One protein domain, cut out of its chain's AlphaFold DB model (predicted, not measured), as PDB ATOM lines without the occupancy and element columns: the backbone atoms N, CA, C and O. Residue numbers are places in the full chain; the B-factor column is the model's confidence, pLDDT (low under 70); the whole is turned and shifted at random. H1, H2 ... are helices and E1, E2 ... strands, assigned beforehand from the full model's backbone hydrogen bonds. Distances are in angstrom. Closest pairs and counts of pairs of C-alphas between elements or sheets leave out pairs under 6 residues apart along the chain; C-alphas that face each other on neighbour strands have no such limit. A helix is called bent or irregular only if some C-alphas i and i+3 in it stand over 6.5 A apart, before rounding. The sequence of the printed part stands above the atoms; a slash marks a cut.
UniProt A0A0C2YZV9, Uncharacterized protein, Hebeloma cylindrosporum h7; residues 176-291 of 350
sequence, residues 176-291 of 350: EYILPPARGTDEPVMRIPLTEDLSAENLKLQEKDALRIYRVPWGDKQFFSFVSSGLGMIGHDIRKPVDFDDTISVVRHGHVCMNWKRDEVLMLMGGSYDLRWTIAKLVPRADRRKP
ATOM      1  N   GLU A 176      29.149  16.228  -3.708       69.56
ATOM      2  CA  GLU A 176      30.530  16.011  -3.265       69.56
ATOM      3  C   GLU A 176      30.584  15.828  -1.747       69.56
ATOM      4  O   GLU A 176      30.101  16.653  -0.969       69.56
ATOM      5  N   TYR A 177      31.216  14.751  -1.298       70.94
ATOM      6  CA  TYR A 177      31.561  14.548   0.097       70.94
ATOM      7  C   TYR A 177      32.852  15.294   0.421       70.94
ATOM      8  O   TYR A 177      33.932  14.966  -0.078       70.94
ATOM      9  N   ILE A 178      32.749  16.291   1.292       73.00
ATOM     10  CA  ILE A 178      33.883  17.134   1.654       73.00
ATOM     11  C   ILE A 178      34.505  16.639   2.948       73.00
ATOM     12  O   ILE A 178      33.836  16.618   3.975       73.00
ATOM     13  N   LEU A 179      35.793  16.301   2.922       73.88
ATOM     14  CA  LEU A 179      36.634  15.975   4.071       73.88
ATOM     15  C   LEU A 179      37.523  17.180   4.438       73.88
ATOM     16  O   LEU A 179      38.398  17.549   3.653       73.88
ATOM     17  N   PRO A 180      37.346  17.794   5.626       68.25
ATOM     18  CA  PRO A 180      38.164  18.909   6.066       68.25
ATOM     19  C   PRO A 180      39.602  18.444   6.320       68.25
ATOM     20  O   PRO A 180      39.826  17.244   6.554       68.25
ATOM     21  N   PRO A 181      40.568  19.377   6.318       70.44
ATOM     22  CA  PRO A 181      41.954  19.105   6.684       70.44
ATOM     23  C   PRO A 181      42.061  18.380   8.022       70.44
ATOM     24  O   PRO A 181      41.221  18.542   8.916       70.44
ATOM     25  N   ALA A 182      43.108  17.569   8.179       69.31
ATOM     26  CA  ALA A 182      43.426  17.043   9.495       69.31
ATOM     27  C   ALA A 182      43.807  18.212  10.426       69.31
ATOM     28  O   ALA A 182      44.359  19.230  10.006       69.31
ATOM     29  N   ARG A 183      43.439  18.110  11.707       67.38
ATOM     30  CA  ARG A 183      43.713  19.182  12.675       67.38
ATOM     31  C   ARG A 183      45.223  19.363  12.825       67.38
ATOM     32  O   ARG A 183      45.913  18.385  13.097       67.38
ATOM     33  N   GLY A 184      45.696  20.604  12.711       66.88
ATOM     34  CA  GLY A 184      47.119  20.934  12.845       66.88
ATOM     35  C   GLY A 184      47.969  20.546  11.632       66.88
ATOM     36  O   GLY A 184      49.173  20.383  11.781       66.88
ATOM     37  N   THR A 185      47.351  20.365  10.461       73.69
ATOM     38  CA  THR A 185      48.058  20.120   9.195       73.69
ATOM     39  C   THR A 185      47.587  21.090   8.120       73.69
ATOM     40  O   THR A 185      46.392  21.381   8.064       73.69
ATOM     41  N   ASP A 186      48.489  21.469   7.215       73.81
ATOM     42  CA  ASP A 186      48.202  22.306   6.039       73.81
ATOM     43  C   ASP A 186      47.674  21.487   4.844       73.81
ATOM     44  O   ASP A 186      47.809  21.872   3.683       73.81
ATOM     45  N   GLU A 187      47.099  20.309   5.107       73.81
ATOM     46  CA  GLU A 187      46.526  19.478   4.051       73.81
ATOM     47  C   GLU A 187      45.340  20.203   3.384       73.81
ATOM     48  O   GLU A 187      44.542  20.845   4.066       73.81
ATOM     49  N   PRO A 188      45.156  20.090   2.060       74.50
ATOM     50  CA  PRO A 188      43.992  20.669   1.408       74.50
ATOM     51  C   PRO A 188      42.702  19.940   1.811       74.50
ATOM     52  O   PRO A 188      42.694  18.759   2.177       74.50
ATOM     53  N   VAL A 189      41.578  20.650   1.704       72.88
ATOM     54  CA  VAL A 189      40.238  20.056   1.807       72.88
ATOM     55  C   VAL A 189      40.070  19.038   0.680       72.88
ATOM     56  O   VAL A 189      40.233  19.376  -0.491       72.88
ATOM     57  N   MET A 190      39.706  17.804   1.020       75.81
ATOM     58  CA  MET A 190      39.489  16.751   0.033       75.81
ATOM     59  C   MET A 190      38.009  16.677  -0.332       75.81
ATOM     60  O   MET A 190      37.151  16.655   0.546       75.81
ATOM     61  N   ARG A 191      37.712  16.632  -1.629       76.56
ATOM     62  CA  ARG A 191      36.353  16.536  -2.167       76.56
ATOM     63  C   ARG A 191      36.237  15.235  -2.936       76.56
ATOM     64  O   ARG A 191      37.071  14.962  -3.795       76.56
ATOM     65  N   ILE A 192      35.256  14.419  -2.579       79.69
ATOM     66  CA  ILE A 192      35.069  13.088  -3.151       79.69
ATOM     67  C   ILE A 192      33.685  13.042  -3.800       79.69
ATOM     68  O   ILE A 192      32.710  13.342  -3.109       79.69
ATOM     69  N   PRO A 193      33.564  12.669  -5.082       77.06
ATOM     70  CA  PRO A 193      32.269  12.577  -5.747       77.06
ATOM     71  C   PRO A 193      31.379  11.528  -5.075       77.06
ATOM     72  O   PRO A 193      31.843  10.445  -4.700       77.06
ATOM     73  N   LEU A 194      30.105  11.872  -4.918       77.25
ATOM     74  CA  LEU A 194      29.050  11.018  -4.402       77.25
ATOM     75  C   LEU A 194      28.160  10.564  -5.562       77.25
ATOM     76  O   LEU A 194      27.611  11.396  -6.274       77.25
ATOM     77  N   THR A 195      27.975   9.255  -5.683       77.06
ATOM     78  CA  THR A 195      27.203   8.624  -6.754       77.06
ATOM     79  C   THR A 195      26.077   7.769  -6.172       77.06
ATOM     80  O   THR A 195      26.264   7.056  -5.178       77.06
ATOM     81  N   GLU A 196      24.898   7.839  -6.789       72.94
ATOM     82  CA  GLU A 196      23.755   6.950  -6.499       72.94
ATOM     83  C   GLU A 196      23.671   5.767  -7.465       72.94
ATOM     84  O   GLU A 196      23.030   4.761  -7.164       72.94
ATOM     85  N   ASP A 197      24.347   5.858  -8.606       71.62
ATOM     86  CA  ASP A 197      24.372   4.796  -9.595       71.62
ATOM     87  C   ASP A 197      25.307   3.648  -9.166       71.62
ATOM     88  O   ASP A 197      26.537   3.741  -9.195       71.62
ATOM     89  N   LEU A 198      24.687   2.543  -8.752       71.88
ATOM     90  CA  LEU A 198      25.342   1.307  -8.310       71.88
ATOM     91  C   LEU A 198      25.606   0.330  -9.466       71.88
ATOM     92  O   LEU A 198      25.977  -0.823  -9.219       71.88
ATOM     93  N   SER A 199      25.370   0.739 -10.717       72.44
ATOM     94  CA  SER A 199      25.538  -0.132 -11.876       72.44
ATOM     95  C   SER A 199      26.973  -0.656 -11.991       72.44
ATOM     96  O   SER A 199      27.968   0.040 -11.768       72.44
ATOM     97  N   ALA A 200      27.091  -1.925 -12.389       67.75
ATOM     98  CA  ALA A 200      28.387  -2.561 -12.612       67.75
ATOM     99  C   ALA A 200      29.195  -1.882 -13.733       67.75
ATOM    100  O   ALA A 200      30.412  -2.040 -13.788       67.75
ATOM    101  N   GLU A 201      28.533  -1.152 -14.632       70.88
ATOM    102  CA  GLU A 201      29.173  -0.375 -15.693       70.88
ATOM    103  C   GLU A 201      29.896   0.843 -15.113       70.88
ATOM    104  O   GLU A 201      31.087   1.012 -15.374       70.88
ATOM    105  N   ASN A 202      29.255   1.605 -14.222       71.69
ATOM    106  CA  ASN A 202      29.905   2.733 -13.553       71.69
ATOM    107  C   ASN A 202      31.029   2.305 -12.612       71.69
ATOM    108  O   ASN A 202      32.074   2.952 -12.572       71.69
ATOM    109  N   LEU A 203      30.859   1.179 -11.914       72.81
ATOM    110  CA  LEU A 203      31.919   0.604 -11.081       72.81
ATOM    111  C   LEU A 203      33.158   0.222 -11.910       72.81
ATOM    112  O   LEU A 203      34.283   0.390 -11.450       72.81
ATOM    113  N   LYS A 204      32.970  -0.258 -13.148       68.19
ATOM    114  CA  LYS A 204      34.071  -0.590 -14.072       68.19
ATOM    115  C   LYS A 204      34.718   0.636 -14.708       68.19
ATOM    116  O   LYS A 204      35.896   0.581 -15.049       68.19
ATOM    117  N   LEU A 205      33.946   1.700 -14.910       68.62
ATOM    118  CA  LEU A 205      34.417   2.959 -15.489       68.62
ATOM    119  C   LEU A 205      35.145   3.843 -14.469       68.62
ATOM    120  O   LEU A 205      35.725   4.856 -14.854       68.62
ATOM    121  N   GLN A 206      35.138   3.476 -13.185       72.00
ATOM    122  CA  GLN A 206      35.886   4.200 -12.168       72.00
ATOM    123  C   GLN A 206      37.390   4.129 -12.465       72.00
ATOM    124  O   GLN A 206      37.983   3.052 -12.547       72.00
ATOM    125  N   GLU A 207      38.016   5.298 -12.611       72.69
ATOM    126  CA  GLU A 207      39.463   5.403 -12.787       72.69
ATOM    127  C   GLU A 207      40.198   4.750 -11.609       72.69
ATOM    128  O   GLU A 207      39.787   4.872 -10.451       72.69
ATOM    129  N   LYS A 208      41.313   4.067 -11.902       69.69
ATOM    130  CA  LYS A 208      42.077   3.286 -10.911       69.69
ATOM    131  C   LYS A 208      42.500   4.097  -9.683       69.69
ATOM    132  O   LYS A 208      42.521   3.543  -8.586       69.69
ATOM    133  N   ASP A 209      42.753   5.391  -9.858       72.44
ATOM    134  CA  ASP A 209      43.250   6.279  -8.803       72.44
ATOM    135  C   ASP A 209      42.170   7.215  -8.233       72.44
ATOM    136  O   ASP A 209      42.443   8.024  -7.344       72.44
ATOM    137  N   ALA A 210      40.920   7.086  -8.689       80.88
ATOM    138  CA  ALA A 210      39.820   7.917  -8.223       80.88
ATOM    139  C   ALA A 210      39.138   7.321  -6.983       80.88
ATOM    140  O   ALA A 210      38.736   6.152  -6.955       80.88
ATOM    141  N   LEU A 211      38.942   8.163  -5.966       84.56
ATOM    142  CA  LEU A 211      38.051   7.882  -4.843       84.56
ATOM    143  C   LEU A 211      36.626   8.294  -5.207       84.56
ATOM    144  O   LEU A 211      36.408   9.363  -5.775       84.56
ATOM    145  N   ARG A 212      35.651   7.469  -4.833       86.75
ATOM    146  CA  ARG A 212      34.227   7.756  -5.033       86.75
ATOM    147  C   ARG A 212      33.423   7.219  -3.861       86.75
ATOM    148  O   ARG A 212      33.806   6.219  -3.260       86.75
ATOM    149  N   ILE A 213      32.328   7.884  -3.511       83.75
ATOM    150  CA  ILE A 213      31.420   7.416  -2.464       83.75
ATOM    151  C   ILE A 213      30.109   6.998  -3.103       83.75
ATOM    152  O   ILE A 213      29.485   7.780  -3.807       83.75
ATOM    153  N   TYR A 214      29.679   5.779  -2.814       82.88
ATOM    154  CA  TYR A 214      28.417   5.242  -3.301       82.88
ATOM    155  C   TYR A 214      27.365   5.293  -2.200       82.88
ATOM    156  O   TYR A 214      27.640   4.930  -1.051       82.88
ATOM    157  N   ARG A 215      26.153   5.734  -2.546       80.38
ATOM    158  CA  ARG A 215      24.979   5.619  -1.674       80.38
ATOM    159  C   ARG A 215      24.334   4.264  -1.910       80.38
ATOM    160  O   ARG A 215      23.650   4.053  -2.902       80.38
ATOM    161  N   VAL A 216      24.565   3.339  -0.993       77.44
ATOM    162  CA  VAL A 216      24.096   1.962  -1.126       77.44
ATOM    163  C   VAL A 216      22.904   1.755  -0.199       77.44
ATOM    164  O   VAL A 216      23.057   1.950   1.008       77.44
ATOM    165  N   PRO A 217      21.722   1.351  -0.692       80.62
ATOM    166  CA  PRO A 217      20.633   0.917   0.174       80.62
ATOM    167  C   PRO A 217      21.116  -0.155   1.160       80.62
ATOM    168  O   PRO A 217      21.863  -1.062   0.797       80.62
ATOM    169  N   TRP A 218      20.696  -0.073   2.424       74.19
ATOM    170  CA  TRP A 218      21.159  -0.965   3.491       74.19
ATOM    171  C   TRP A 218      20.895  -2.440   3.161       74.19
ATOM    172  O   TRP A 218      21.736  -3.292   3.446       74.19
ATOM    173  N   GLY A 219      19.758  -2.730   2.518       73.44
ATOM    174  CA  GLY A 219      19.404  -4.075   2.051       73.44
ATOM    175  C   GLY A 219      20.350  -4.624   0.978       73.44
ATOM    176  O   GLY A 219      20.654  -5.814   0.986       73.44
ATOM    177  N   ASP A 220      20.899  -3.750   0.134       76.62
ATOM    178  CA  ASP A 220      21.732  -4.131  -1.012       76.62
ATOM    179  C   ASP A 220      23.230  -4.058  -0.709       76.62
ATOM    180  O   ASP A 220      24.064  -4.439  -1.530       76.62
ATOM    181  N   LYS A 221      23.599  -3.625   0.501       79.88
ATOM    182  CA  LYS A 221      24.988  -3.464   0.942       79.88
ATOM    183  C   LYS A 221      25.839  -4.712   0.711       79.88
ATOM    184  O   LYS A 221      26.963  -4.617   0.226       79.88
ATOM    185  N   GLN A 222      25.322  -5.886   1.073       77.94
ATOM    186  CA  GLN A 222      26.067  -7.141   0.930       77.94
ATOM    187  C   GLN A 222      26.291  -7.496  -0.540       77.94
ATOM    188  O   GLN A 222      27.397  -7.877  -0.922       77.94
ATOM    189  N   PHE A 223      25.260  -7.322  -1.367       78.50
ATOM    190  CA  PHE A 223      25.337  -7.565  -2.801       78.50
ATOM    191  C   PHE A 223      26.321  -6.600  -3.469       78.50
ATOM    192  O   PHE A 223      27.213  -7.028  -4.201       78.50
ATOM    193  N   PHE A 224      26.233  -5.313  -3.143       79.69
ATOM    194  CA  PHE A 224      27.150  -4.301  -3.650       79.69
ATOM    195  C   PHE A 224      28.599  -4.569  -3.225       79.69
ATOM    196  O   PHE A 224      29.511  -4.486  -4.047       79.69
ATOM    197  N   SER A 225      28.828  -4.963  -1.967       77.06
ATOM    198  CA  SER A 225      30.159  -5.342  -1.473       77.06
ATOM    199  C   SER A 225      30.722  -6.553  -2.219       77.06
ATOM    200  O   SER A 225      31.925  -6.611  -2.468       77.06
ATOM    201  N   PHE A 226      29.877  -7.519  -2.577       78.81
ATOM    202  CA  PHE A 226      30.281  -8.690  -3.349       78.81
ATOM    203  C   PHE A 226      30.666  -8.318  -4.787       78.81
ATOM    204  O   PHE A 226      31.743  -8.692  -5.248       78.81
ATOM    205  N   VAL A 227      29.827  -7.535  -5.474       79.88
ATOM    206  CA  VAL A 227      30.080  -7.084  -6.854       79.88
ATOM    207  C   VAL A 227      31.346  -6.235  -6.930       79.88
ATOM    208  O   VAL A 227      32.211  -6.496  -7.761       79.88
ATOM    209  N   SER A 228      31.492  -5.259  -6.035       80.69
ATOM    210  CA  SER A 228      32.673  -4.390  -6.001       80.69
ATOM    211  C   SER A 228      33.960  -5.159  -5.690       80.69
ATOM    212  O   SER A 228      34.977  -4.935  -6.344       80.69
ATOM    213  N   SER A 229      33.905  -6.139  -4.783       80.31
ATOM    214  CA  SER A 229      35.041  -7.029  -4.506       80.31
ATOM    215  C   SER A 229      35.400  -7.896  -5.719       80.31
ATOM    216  O   SER A 229      36.578  -8.086  -6.014       80.31
ATOM    217  N   GLY A 230      34.400  -8.378  -6.469       78.06
ATOM    218  CA  GLY A 230      34.601  -9.095  -7.732       78.06
ATOM    219  C   GLY A 230      35.248  -8.244  -8.832       78.06
ATOM    220  O   GLY A 230      35.912  -8.784  -9.714       78.06
ATOM    221  N   LEU A 231      35.105  -6.918  -8.753       79.94
ATOM    222  CA  LEU A 231      35.769  -5.946  -9.625       79.94
ATOM    223  C   LEU A 231      37.144  -5.497  -9.094       79.94
ATOM    224  O   LEU A 231      37.779  -4.640  -9.700       79.94
ATOM    225  N   GLY A 232      37.618  -6.070  -7.982       77.88
ATOM    226  CA  GLY A 232      38.899  -5.712  -7.368       77.88
ATOM    227  C   GLY A 232      38.894  -4.359  -6.654       77.88
ATOM    228  O   GLY A 232      39.957  -3.830  -6.337       77.88
ATOM    229  N   MET A 233      37.713  -3.795  -6.394       82.88
ATOM    230  CA  MET A 233      37.575  -2.531  -5.684       82.88
ATOM    231  C   MET A 233      37.633  -2.745  -4.175       82.88
ATOM    232  O   MET A 233      37.175  -3.760  -3.649       82.88
ATOM    233  N   ILE A 234      38.155  -1.748  -3.463       82.88
ATOM    234  CA  ILE A 234      38.221  -1.756  -2.002       82.88
ATOM    235  C   ILE A 234      37.239  -0.726  -1.469       82.88
ATOM    236  O   ILE A 234      37.308   0.448  -1.831       82.88
ATOM    237  N   GLY A 235      36.337  -1.188  -0.605       82.31
ATOM    238  CA  GLY A 235      35.278  -0.388  -0.012       82.31
ATOM    239  C   GLY A 235      35.338  -0.344   1.502       82.31
ATOM    240  O   GLY A 235      35.565  -1.367   2.145       82.31
ATOM    241  N   HIS A 236      35.084   0.829   2.073       84.38
ATOM    242  CA  HIS A 236      34.852   0.999   3.502       84.38
ATOM    243  C   HIS A 236      33.575   1.794   3.752       84.38
ATOM    244  O   HIS A 236      33.321   2.808   3.102       84.38
ATOM    245  N   ASP A 237      32.790   1.348   4.730       81.69
ATOM    246  CA  ASP A 237      31.646   2.115   5.205       81.69
ATOM    247  C   ASP A 237      32.137   3.405   5.860       81.69
ATOM    248  O   ASP A 237      33.053   3.380   6.684       81.69
ATOM    249  N   ILE A 238      31.499   4.517   5.522       76.88
ATOM    250  CA  ILE A 238      31.729   5.801   6.174       76.88
ATOM    251  C   ILE A 238      30.434   6.299   6.804       76.88
ATOM    252  O   ILE A 238      29.324   6.080   6.305       76.88
ATOM    253  N   ARG A 239      30.571   6.993   7.934       72.94
ATOM    254  CA  ARG A 239      29.431   7.617   8.601       72.94
ATOM    255  C   ARG A 239      28.744   8.640   7.681       72.94
ATOM    256  O   ARG A 239      29.391   9.464   7.043       72.94
ATOM    257  N   LYS A 240      27.407   8.628   7.675       70.06
ATOM    258  CA  LYS A 240      26.595   9.682   7.049       70.06
ATOM    259  C   LYS A 240      26.843  11.042   7.711       70.06
ATOM    260  O   LYS A 240      26.964  11.095   8.938       70.06
ATOM    261  N   PRO A 241      26.833  12.142   6.946       63.72
ATOM    262  CA  PRO A 241      26.912  13.469   7.536       63.72
ATOM    263  C   PRO A 241      25.697  13.711   8.445       63.72
ATOM    264  O   PRO A 241      24.566  13.429   8.047       63.72
ATOM    265  N   VAL A 242      25.923  14.171   9.680       55.44
ATOM    266  CA  VAL A 242      24.848  14.345  10.678       55.44
ATOM    267  C   VAL A 242      24.413  15.803  10.817       55.44
ATOM    268  O   VAL A 242      23.229  16.063  11.013       55.44
ATOM    269  N   ASP A 243      25.346  16.744  10.679       51.44
ATOM    270  CA  ASP A 243      25.114  18.179  10.873       51.44
ATOM    271  C   ASP A 243      25.434  19.002   9.611       51.44
ATOM    272  O   ASP A 243      26.117  18.534   8.703       51.44
ATOM    273  N   PHE A 244      25.036  20.282   9.616       48.72
ATOM    274  CA  PHE A 244      25.470  21.304   8.647       48.72
ATOM    275  C   PHE A 244      26.998  21.456   8.549       48.72
ATOM    276  O   PHE A 244      27.509  21.838   7.511       48.72
ATOM    277  N   ASP A 245      27.740  21.122   9.608       48.72
ATOM    278  CA  ASP A 245      29.212  21.116   9.590       48.72
ATOM    279  C   ASP A 245      29.798  19.799   9.044       48.72
ATOM    280  O   ASP A 245      30.989  19.702   8.733       48.72
ATOM    281  N   ASP A 246      28.966  18.759   8.950       49.31
ATOM    282  CA  ASP A 246      29.308  17.493   8.309       49.31
ATOM    283  C   ASP A 246      28.933  17.490   6.823       49.31
ATOM    284  O   ASP A 246      29.233  16.516   6.139       49.31
ATOM    285  N   THR A 247      28.284  18.540   6.310       51.16
ATOM    286  CA  THR A 247      27.639  18.507   4.996       51.16
ATOM    287  C   THR A 247      28.585  18.099   3.883       51.16
ATOM    288  O   THR A 247      29.600  18.747   3.627       51.16
ATOM    289  N   ILE A 248      28.152  17.063   3.167       50.56
ATOM    290  CA  ILE A 248      28.242  16.970   1.712       50.56
ATOM    291  C   ILE A 248      27.673  18.294   1.192       50.56
ATOM    292  O   ILE A 248      26.456  18.447   1.085       50.56
ATOM    293  N   SER A 249      28.507  19.319   1.020       45.78
ATOM    294  CA  SER A 249      28.052  20.483   0.282       45.78
ATOM    295  C   SER A 249      28.118  20.086  -1.182       45.78
ATOM    296  O   SER A 249      29.177  19.812  -1.736       45.78
ATOM    297  N   VAL A 250      26.948  20.003  -1.804       42.25
ATOM    298  CA  VAL A 250      26.820  19.961  -3.257       42.25
ATOM    299  C   VAL A 250      27.316  21.320  -3.747       42.25
ATOM    300  O   VAL A 250      26.559  22.291  -3.796       42.25
ATOM    301  N   VAL A 251      28.622  21.442  -4.007       40.84
ATOM    302  CA  VAL A 251      29.248  22.738  -4.327       40.84
ATOM    303  C   VAL A 251      28.751  23.294  -5.667       40.84
ATOM    304  O   VAL A 251      28.942  24.476  -5.937       40.84
ATOM    305  N   ARG A 252      28.027  22.518  -6.480       38.25
ATOM    306  CA  ARG A 252      27.515  23.024  -7.757       38.25
ATOM    307  C   ARG A 252      26.208  23.821  -7.687       38.25
ATOM    308  O   ARG A 252      26.024  24.676  -8.545       38.25
ATOM    309  N   HIS A 253      25.359  23.666  -6.659       32.75
ATOM    310  CA  HIS A 253      24.026  24.310  -6.666       32.75
ATOM    311  C   HIS A 253      23.556  24.995  -5.373       32.75
ATOM    312  O   HIS A 253      22.393  25.371  -5.276       32.75
ATOM    313  N   GLY A 254      24.420  25.234  -4.381       34.22
ATOM    314  CA  GLY A 254      24.038  26.043  -3.207       34.22
ATOM    315  C   GLY A 254      22.955  25.415  -2.314       34.22
ATOM    316  O   GLY A 254      22.427  26.076  -1.420       34.22
ATOM    317  N   HIS A 255      22.645  24.134  -2.523       35.19
ATOM    318  CA  HIS A 255      21.676  23.383  -1.742       35.19
ATOM    319  C   HIS A 255      22.393  22.410  -0.807       35.19
ATOM    320  O   HIS A 255      23.136  21.524  -1.227       35.19
ATOM    321  N   VAL A 256      22.149  22.575   0.492       40.03
ATOM    322  CA  VAL A 256      22.549  21.601   1.506       40.03
ATOM    323  C   VAL A 256      21.581  20.422   1.436       40.03
ATOM    324  O   VAL A 256      20.430  20.540   1.853       40.03
ATOM    325  N   CYS A 257      22.030  19.278   0.916       41.31
ATOM    326  CA  CYS A 257      21.228  18.060   0.918       41.31
ATOM    327  C   CYS A 257      21.315  17.373   2.294       41.31
ATOM    328  O   CYS A 257      22.216  16.583   2.582       41.31
ATOM    329  N   MET A 258      20.361  17.669   3.175       41.94
ATOM    330  CA  MET A 258      20.124  16.851   4.364       41.94
ATOM    331  C   MET A 258      19.407  15.565   3.933       41.94
ATOM    332  O   MET A 258      18.213  15.595   3.647       41.94
ATOM    333  N   ASN A 259      20.108  14.427   3.885       50.50
ATOM    334  CA  ASN A 259      19.473  13.146   3.556       50.50
ATOM    335  C   ASN A 259      19.068  12.398   4.833       50.50
ATOM    336  O   ASN A 259      19.904  11.811   5.517       50.50
ATOM    337  N   TRP A 260      17.771  12.428   5.154       47.25
ATOM    338  CA  TRP A 260      17.190  11.810   6.358       47.25
ATOM    339  C   TRP A 260      16.830  10.329   6.178       47.25
ATOM    340  O   TRP A 260      16.457   9.671   7.152       47.25
ATOM    341  N   LYS A 261      16.938   9.780   4.959       52.94
ATOM    342  CA  LYS A 261      16.675   8.358   4.706       52.94
ATOM    343  C   LYS A 261      17.674   7.516   5.495       52.94
ATOM    344  O   LYS A 261      18.881   7.553   5.246       52.94
ATOM    345  N   ARG A 262      17.180   6.787   6.498       56.72
ATOM    346  CA  ARG A 262      17.999   5.943   7.382       56.72
ATOM    347  C   ARG A 262      18.511   4.688   6.674       56.72
ATOM    348  O   ARG A 262      19.546   4.170   7.073       56.72
ATOM    349  N   ASP A 263      17.889   4.308   5.566       68.56
ATOM    350  CA  ASP A 263      18.055   2.991   4.940       68.56
ATOM    351  C   ASP A 263      19.175   2.936   3.898       68.56
ATOM    352  O   ASP A 263      19.143   2.115   2.993       68.56
ATOM    353  N   GLU A 264      20.177   3.802   4.010       72.88
ATOM    354  CA  GLU A 264      21.315   3.841   3.083       72.88
ATOM    355  C   GLU A 264      22.627   3.818   3.877       72.88
ATOM    356  O   GLU A 264      22.684   4.237   5.037       72.88
ATOM    357  N   VAL A 265      23.699   3.368   3.246       77.31
ATOM    358  CA  VAL A 265      25.077   3.404   3.731       77.31
ATOM    359  C   VAL A 265      25.895   4.163   2.710       77.31
ATOM    360  O   VAL A 265      25.674   4.034   1.511       77.31
ATOM    361  N   LEU A 266      26.837   4.967   3.185       80.75
ATOM    362  CA  LEU A 266      27.835   5.566   2.317       80.75
ATOM    363  C   LEU A 266      29.048   4.641   2.294       80.75
ATOM    364  O   LEU A 266      29.615   4.351   3.347       80.75
ATOM    365  N   MET A 267      29.427   4.172   1.110       82.62
ATOM    366  CA  MET A 267      30.604   3.329   0.923       82.62
ATOM    367  C   MET A 267      31.671   4.113   0.167       82.62
ATOM    368  O   MET A 267      31.476   4.462  -0.994       82.62
ATOM    369  N   LEU A 268      32.789   4.402   0.833       86.75
ATOM    370  CA  LEU A 268      33.975   4.991   0.219       86.75
ATOM    371  C   LEU A 268      34.744   3.897  -0.521       86.75
ATOM    372  O   LEU A 268      35.222   2.951   0.104       86.75
ATOM    373  N   MET A 269      34.872   4.053  -1.834       86.06
ATOM    374  CA  MET A 269      35.431   3.061  -2.744       86.06
ATOM    375  C   MET A 269      36.663   3.600  -3.475       86.06
ATOM    376  O   MET A 269      36.690   4.761  -3.896       86.06
ATOM    377  N   GLY A 270      37.649   2.730  -3.691       85.38
ATOM    378  CA  GLY A 270      38.805   2.971  -4.559       85.38
ATOM    379  C   GLY A 270      39.029   1.817  -5.538       85.38
ATOM    380  O   GLY A 270      38.794   0.657  -5.194       85.38
ATOM    381  N   GLY A 271      39.478   2.145  -6.754       79.44
ATOM    382  CA  GLY A 271      39.716   1.185  -7.842       79.44
ATOM    383  C   GLY A 271      41.089   0.496  -7.826       79.44
ATOM    384  O   GLY A 271      41.321  -0.416  -8.615       79.44
ATOM    385  N   SER A 272      41.999   0.909  -6.939       78.00
ATOM    386  CA  SER A 272      43.356   0.362  -6.823       78.00
ATOM    387  C   SER A 272      43.665  -0.095  -5.399       78.00
ATOM    388  O   SER A 272      43.191   0.480  -4.416       78.00
ATOM    389  N   TYR A 273      44.524  -1.110  -5.285       72.00
ATOM    390  CA  TYR A 273      45.066  -1.574  -4.008       72.00
ATOM    391  C   TYR A 273      45.873  -0.490  -3.284       72.00
ATOM    392  O   TYR A 273      45.875  -0.452  -2.052       72.00
ATOM    393  N   ASP A 274      46.496   0.425  -4.026       75.50
ATOM    394  CA  ASP A 274      47.300   1.512  -3.460       75.50
ATOM    395  C   ASP A 274      46.429   2.540  -2.724       75.50
ATOM    396  O   ASP A 274      46.826   3.095  -1.694       75.50
ATOM    397  N   LEU A 275      45.172   2.702  -3.155       81.25
ATOM    398  CA  LEU A 275      44.191   3.544  -2.472       81.25
ATOM    399  C   LEU A 275      43.762   2.977  -1.117       81.25
ATOM    400  O   LEU A 275      43.172   3.708  -0.325       81.25
ATOM    401  N   ARG A 276      44.082   1.719  -0.788       79.81
ATOM    402  CA  ARG A 276      43.739   1.119   0.509       79.81
ATOM    403  C   ARG A 276      44.315   1.910   1.678       79.81
ATOM    404  O   ARG A 276      43.623   2.123   2.672       79.81
ATOM    405  N   TRP A 277      45.560   2.368   1.559       80.00
ATOM    406  CA  TRP A 277      46.205   3.187   2.588       80.00
ATOM    407  C   TRP A 277      45.563   4.567   2.698       80.00
ATOM    408  O   TRP A 277      45.325   5.058   3.802       80.00
ATOM    409  N   THR A 278      45.216   5.161   1.558       82.94
ATOM    410  CA  THR A 278      44.505   6.439   1.493       82.94
ATOM    411  C   THR A 278      43.135   6.324   2.157       82.94
ATOM    412  O   THR A 278      42.823   7.105   3.052       82.94
ATOM    413  N   ILE A 279      42.353   5.299   1.817       83.62
ATOM    414  CA  ILE A 279      41.051   5.024   2.434       83.62
ATOM    415  C   ILE A 279      41.218   4.799   3.941       83.62
ATOM    416  O   ILE A 279      40.521   5.439   4.724       83.62
ATOM    417  N   ALA A 280      42.192   3.997   4.378       81.88
ATOM    418  CA  ALA A 280      42.452   3.770   5.801       81.88
ATOM    419  C   ALA A 280      42.831   5.055   6.566       81.88
ATOM    420  O   ALA A 280      42.483   5.192   7.739       81.88
ATOM    421  N   LYS A 281      43.499   6.023   5.920       83.31
ATOM    422  CA  LYS A 281      43.791   7.347   6.504       83.31
ATOM    423  C   LYS A 281      42.550   8.252   6.533       83.31
ATOM    424  O   LYS A 281      42.396   9.056   7.457       83.31
ATOM    425  N   LEU A 282      41.666   8.138   5.543       79.44
ATOM    426  CA  LEU A 282      40.475   8.978   5.394       79.44
ATOM    427  C   LEU A 282      39.280   8.498   6.224       79.44
ATOM    428  O   LEU A 282      38.551   9.338   6.745       79.44
ATOM    429  N   VAL A 283      39.102   7.189   6.415       80.31
ATOM    430  CA  VAL A 283      37.984   6.609   7.184       80.31
ATOM    431  C   VAL A 283      37.919   7.179   8.606       80.31
ATOM    432  O   VAL A 283      36.882   7.733   8.964       80.31
ATOM    433  N   PRO A 284      39.009   7.225   9.399       75.25
ATOM    434  CA  PRO A 284      38.978   7.868  10.707       75.25
ATOM    435  C   PRO A 284      38.627   9.356  10.640       75.25
ATOM    436  O   PRO A 284      38.067   9.879  11.593       75.25
ATOM    437  N   ARG A 285      38.952  10.069   9.555       73.56
ATOM    438  CA  ARG A 285      38.591  11.490   9.385       73.56
ATOM    439  C   ARG A 285      37.121  11.666   9.016       73.56
ATOM    440  O   ARG A 285      36.509  12.645   9.441       73.56
ATOM    441  N   ALA A 286      36.568  10.729   8.251       70.62
ATOM    442  CA  ALA A 286      35.144  10.653   7.963       70.62
ATOM    443  C   ALA A 286      34.346  10.298   9.232       70.62
ATOM    444  O   ALA A 286      33.343  10.947   9.523       70.62
ATOM    445  N   ASP A 287      34.845   9.359  10.040       65.31
ATOM    446  CA  ASP A 287      34.157   8.839  11.226       65.31
ATOM    447  C   ASP A 287      34.317   9.709  12.481       65.31
ATOM    448  O   ASP A 287      33.387   9.811  13.284       65.31
ATOM    449  N   ARG A 288      35.466  10.382  12.668       58.56
ATOM    450  CA  ARG A 288      35.762  11.219  13.856       58.56
ATOM    451  C   ARG A 288      35.019  12.553  13.898       58.56
ATOM    452  O   ARG A 288      35.331  13.401  14.740       58.56
ATOM    453  N   ARG A 289      34.041  12.781  13.026       59.78
ATOM    454  CA  ARG A 289      33.230  13.994  13.119       59.78
ATOM    455  C   ARG A 289      32.250  13.941  14.276       59.78
ATOM    456  O   ARG A 289      31.983  12.876  14.831       59.78
ATOM    457  N   LYS A 290      31.803  15.134  14.688       55.03
ATOM    458  CA  LYS A 290      31.187  15.449  15.985       55.03
ATOM    459  C   LYS A 290      30.337  14.284  16.515       55.03
ATOM    460  O   LYS A 290      29.539  13.713  15.758       55.03
ATOM    461  N   PRO A 291      30.486  13.912  17.802       56.72
ATOM    462  CA  PRO A 291      29.656  12.868  18.376       56.72
ATOM    463  C   PRO A 291      28.172  13.208  18.142       56.72
ATOM    464  O   PRO A 291      27.836  14.398  18.050       56.72
TER     465      PRO A 291
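What this domain is: This is residues 176 to 291 of the 350 residues of an uncharacterized protein of Hebeloma cylindrosporum h7 (UniProt A0A0C2YZV9). A single strongly curled sheet of five strands, bent like part of a barrel, has H3 packed on one face, reaching from E4 and E5 towards E1, and H2 along E5 on the other face; short H1 only grazes the sheet. A long unnamed stretch, residues 239 to 263, joins E4 to E5. The printed part has 116 residues with five named strands and three named helices, along the chain E1 E2 H1 E3 H2 E4 E5 H3. The sheet is mixed, in the order E1 E2 E3 E5 E4, and the class is mixed, helices and strands. The whole is compact, with a radius of gyration of the C-alphas of 13.9 A and spans of 37 by 31 by 28 A.

Where its parts are: E1 is residues 176 to 179, 9.5 A long, from C-alpha 176 at (30.530, 16.011, -3.265). E2 is residues 190 to 195, 16.2 A, and H1 residues 200 to 205, 8.7 A. E3, residues 211 to 217, 19.4 A, leads with no residue between into H2, residues 218 to 230, 19.3 A. E4 is residues 234 to 238, 12.9 A, and E5 residues 264 to 270, 19.1 A. H3 is residues 275 to 287, 17.8 A, ending at C-alpha 287, (34.157, 8.839, 11.226).

How they stand to each other: E1 and E2 are an antiparallel hairpin, with N 177 and O 192 2.7 A apart. E2 and E3 are parallel, with N 195 and O 213 2.8 A apart; E2, H1 and E3 form a strand-helix-strand unit, two parallel neighbour strands with a helix between, its crossover right-handed. E3 and E5 are antiparallel, with N 265 and O 216 2.7 A apart. E4 and E5 are an antiparallel hairpin, with N 268 and O 236 2.8 A apart. E3, H2 and E4 form a split unit, E5 standing between its strands, also right-handed. H2 is on the sheet at a height of 8.9 A, over E5; the closest C-alphas of the two are Trp 218 and Glu 264, 4.8 A. H3 is on it at 7.3 A, with Ile 238 of E4 and Ala 286 closest at 6.2 A between C-alphas. The arrangement is one of three layers, a sheet with helices on both its faces: H2 is on one face of the sheet E1 E2 E3 E5 E4 and H3 on the other, and H2 and H3 are apart, with no C-alpha of the one within 8 A of the other. H1 is close to but not clearly touching H2, C-alphas 203 and 228 being 7.2 A apart. H2 is irregular: C-alphas 219 and 222 are 7.4 A apart. Every O i to N i+4 pair is within hydrogen-bond range in H1, 7 of 9 in H2 and in H3.

The domain as a whole: The C-alphas of Gly 184 and Glu 201 are the two farthest apart, at 39.9 A. The printed part has no cut. The link from E4 to E5 is long, 25 residues. Mean pLDDT of the printed part is 70.1, and 37 residues are under 70, among them 241 to 263 and 287 to 291.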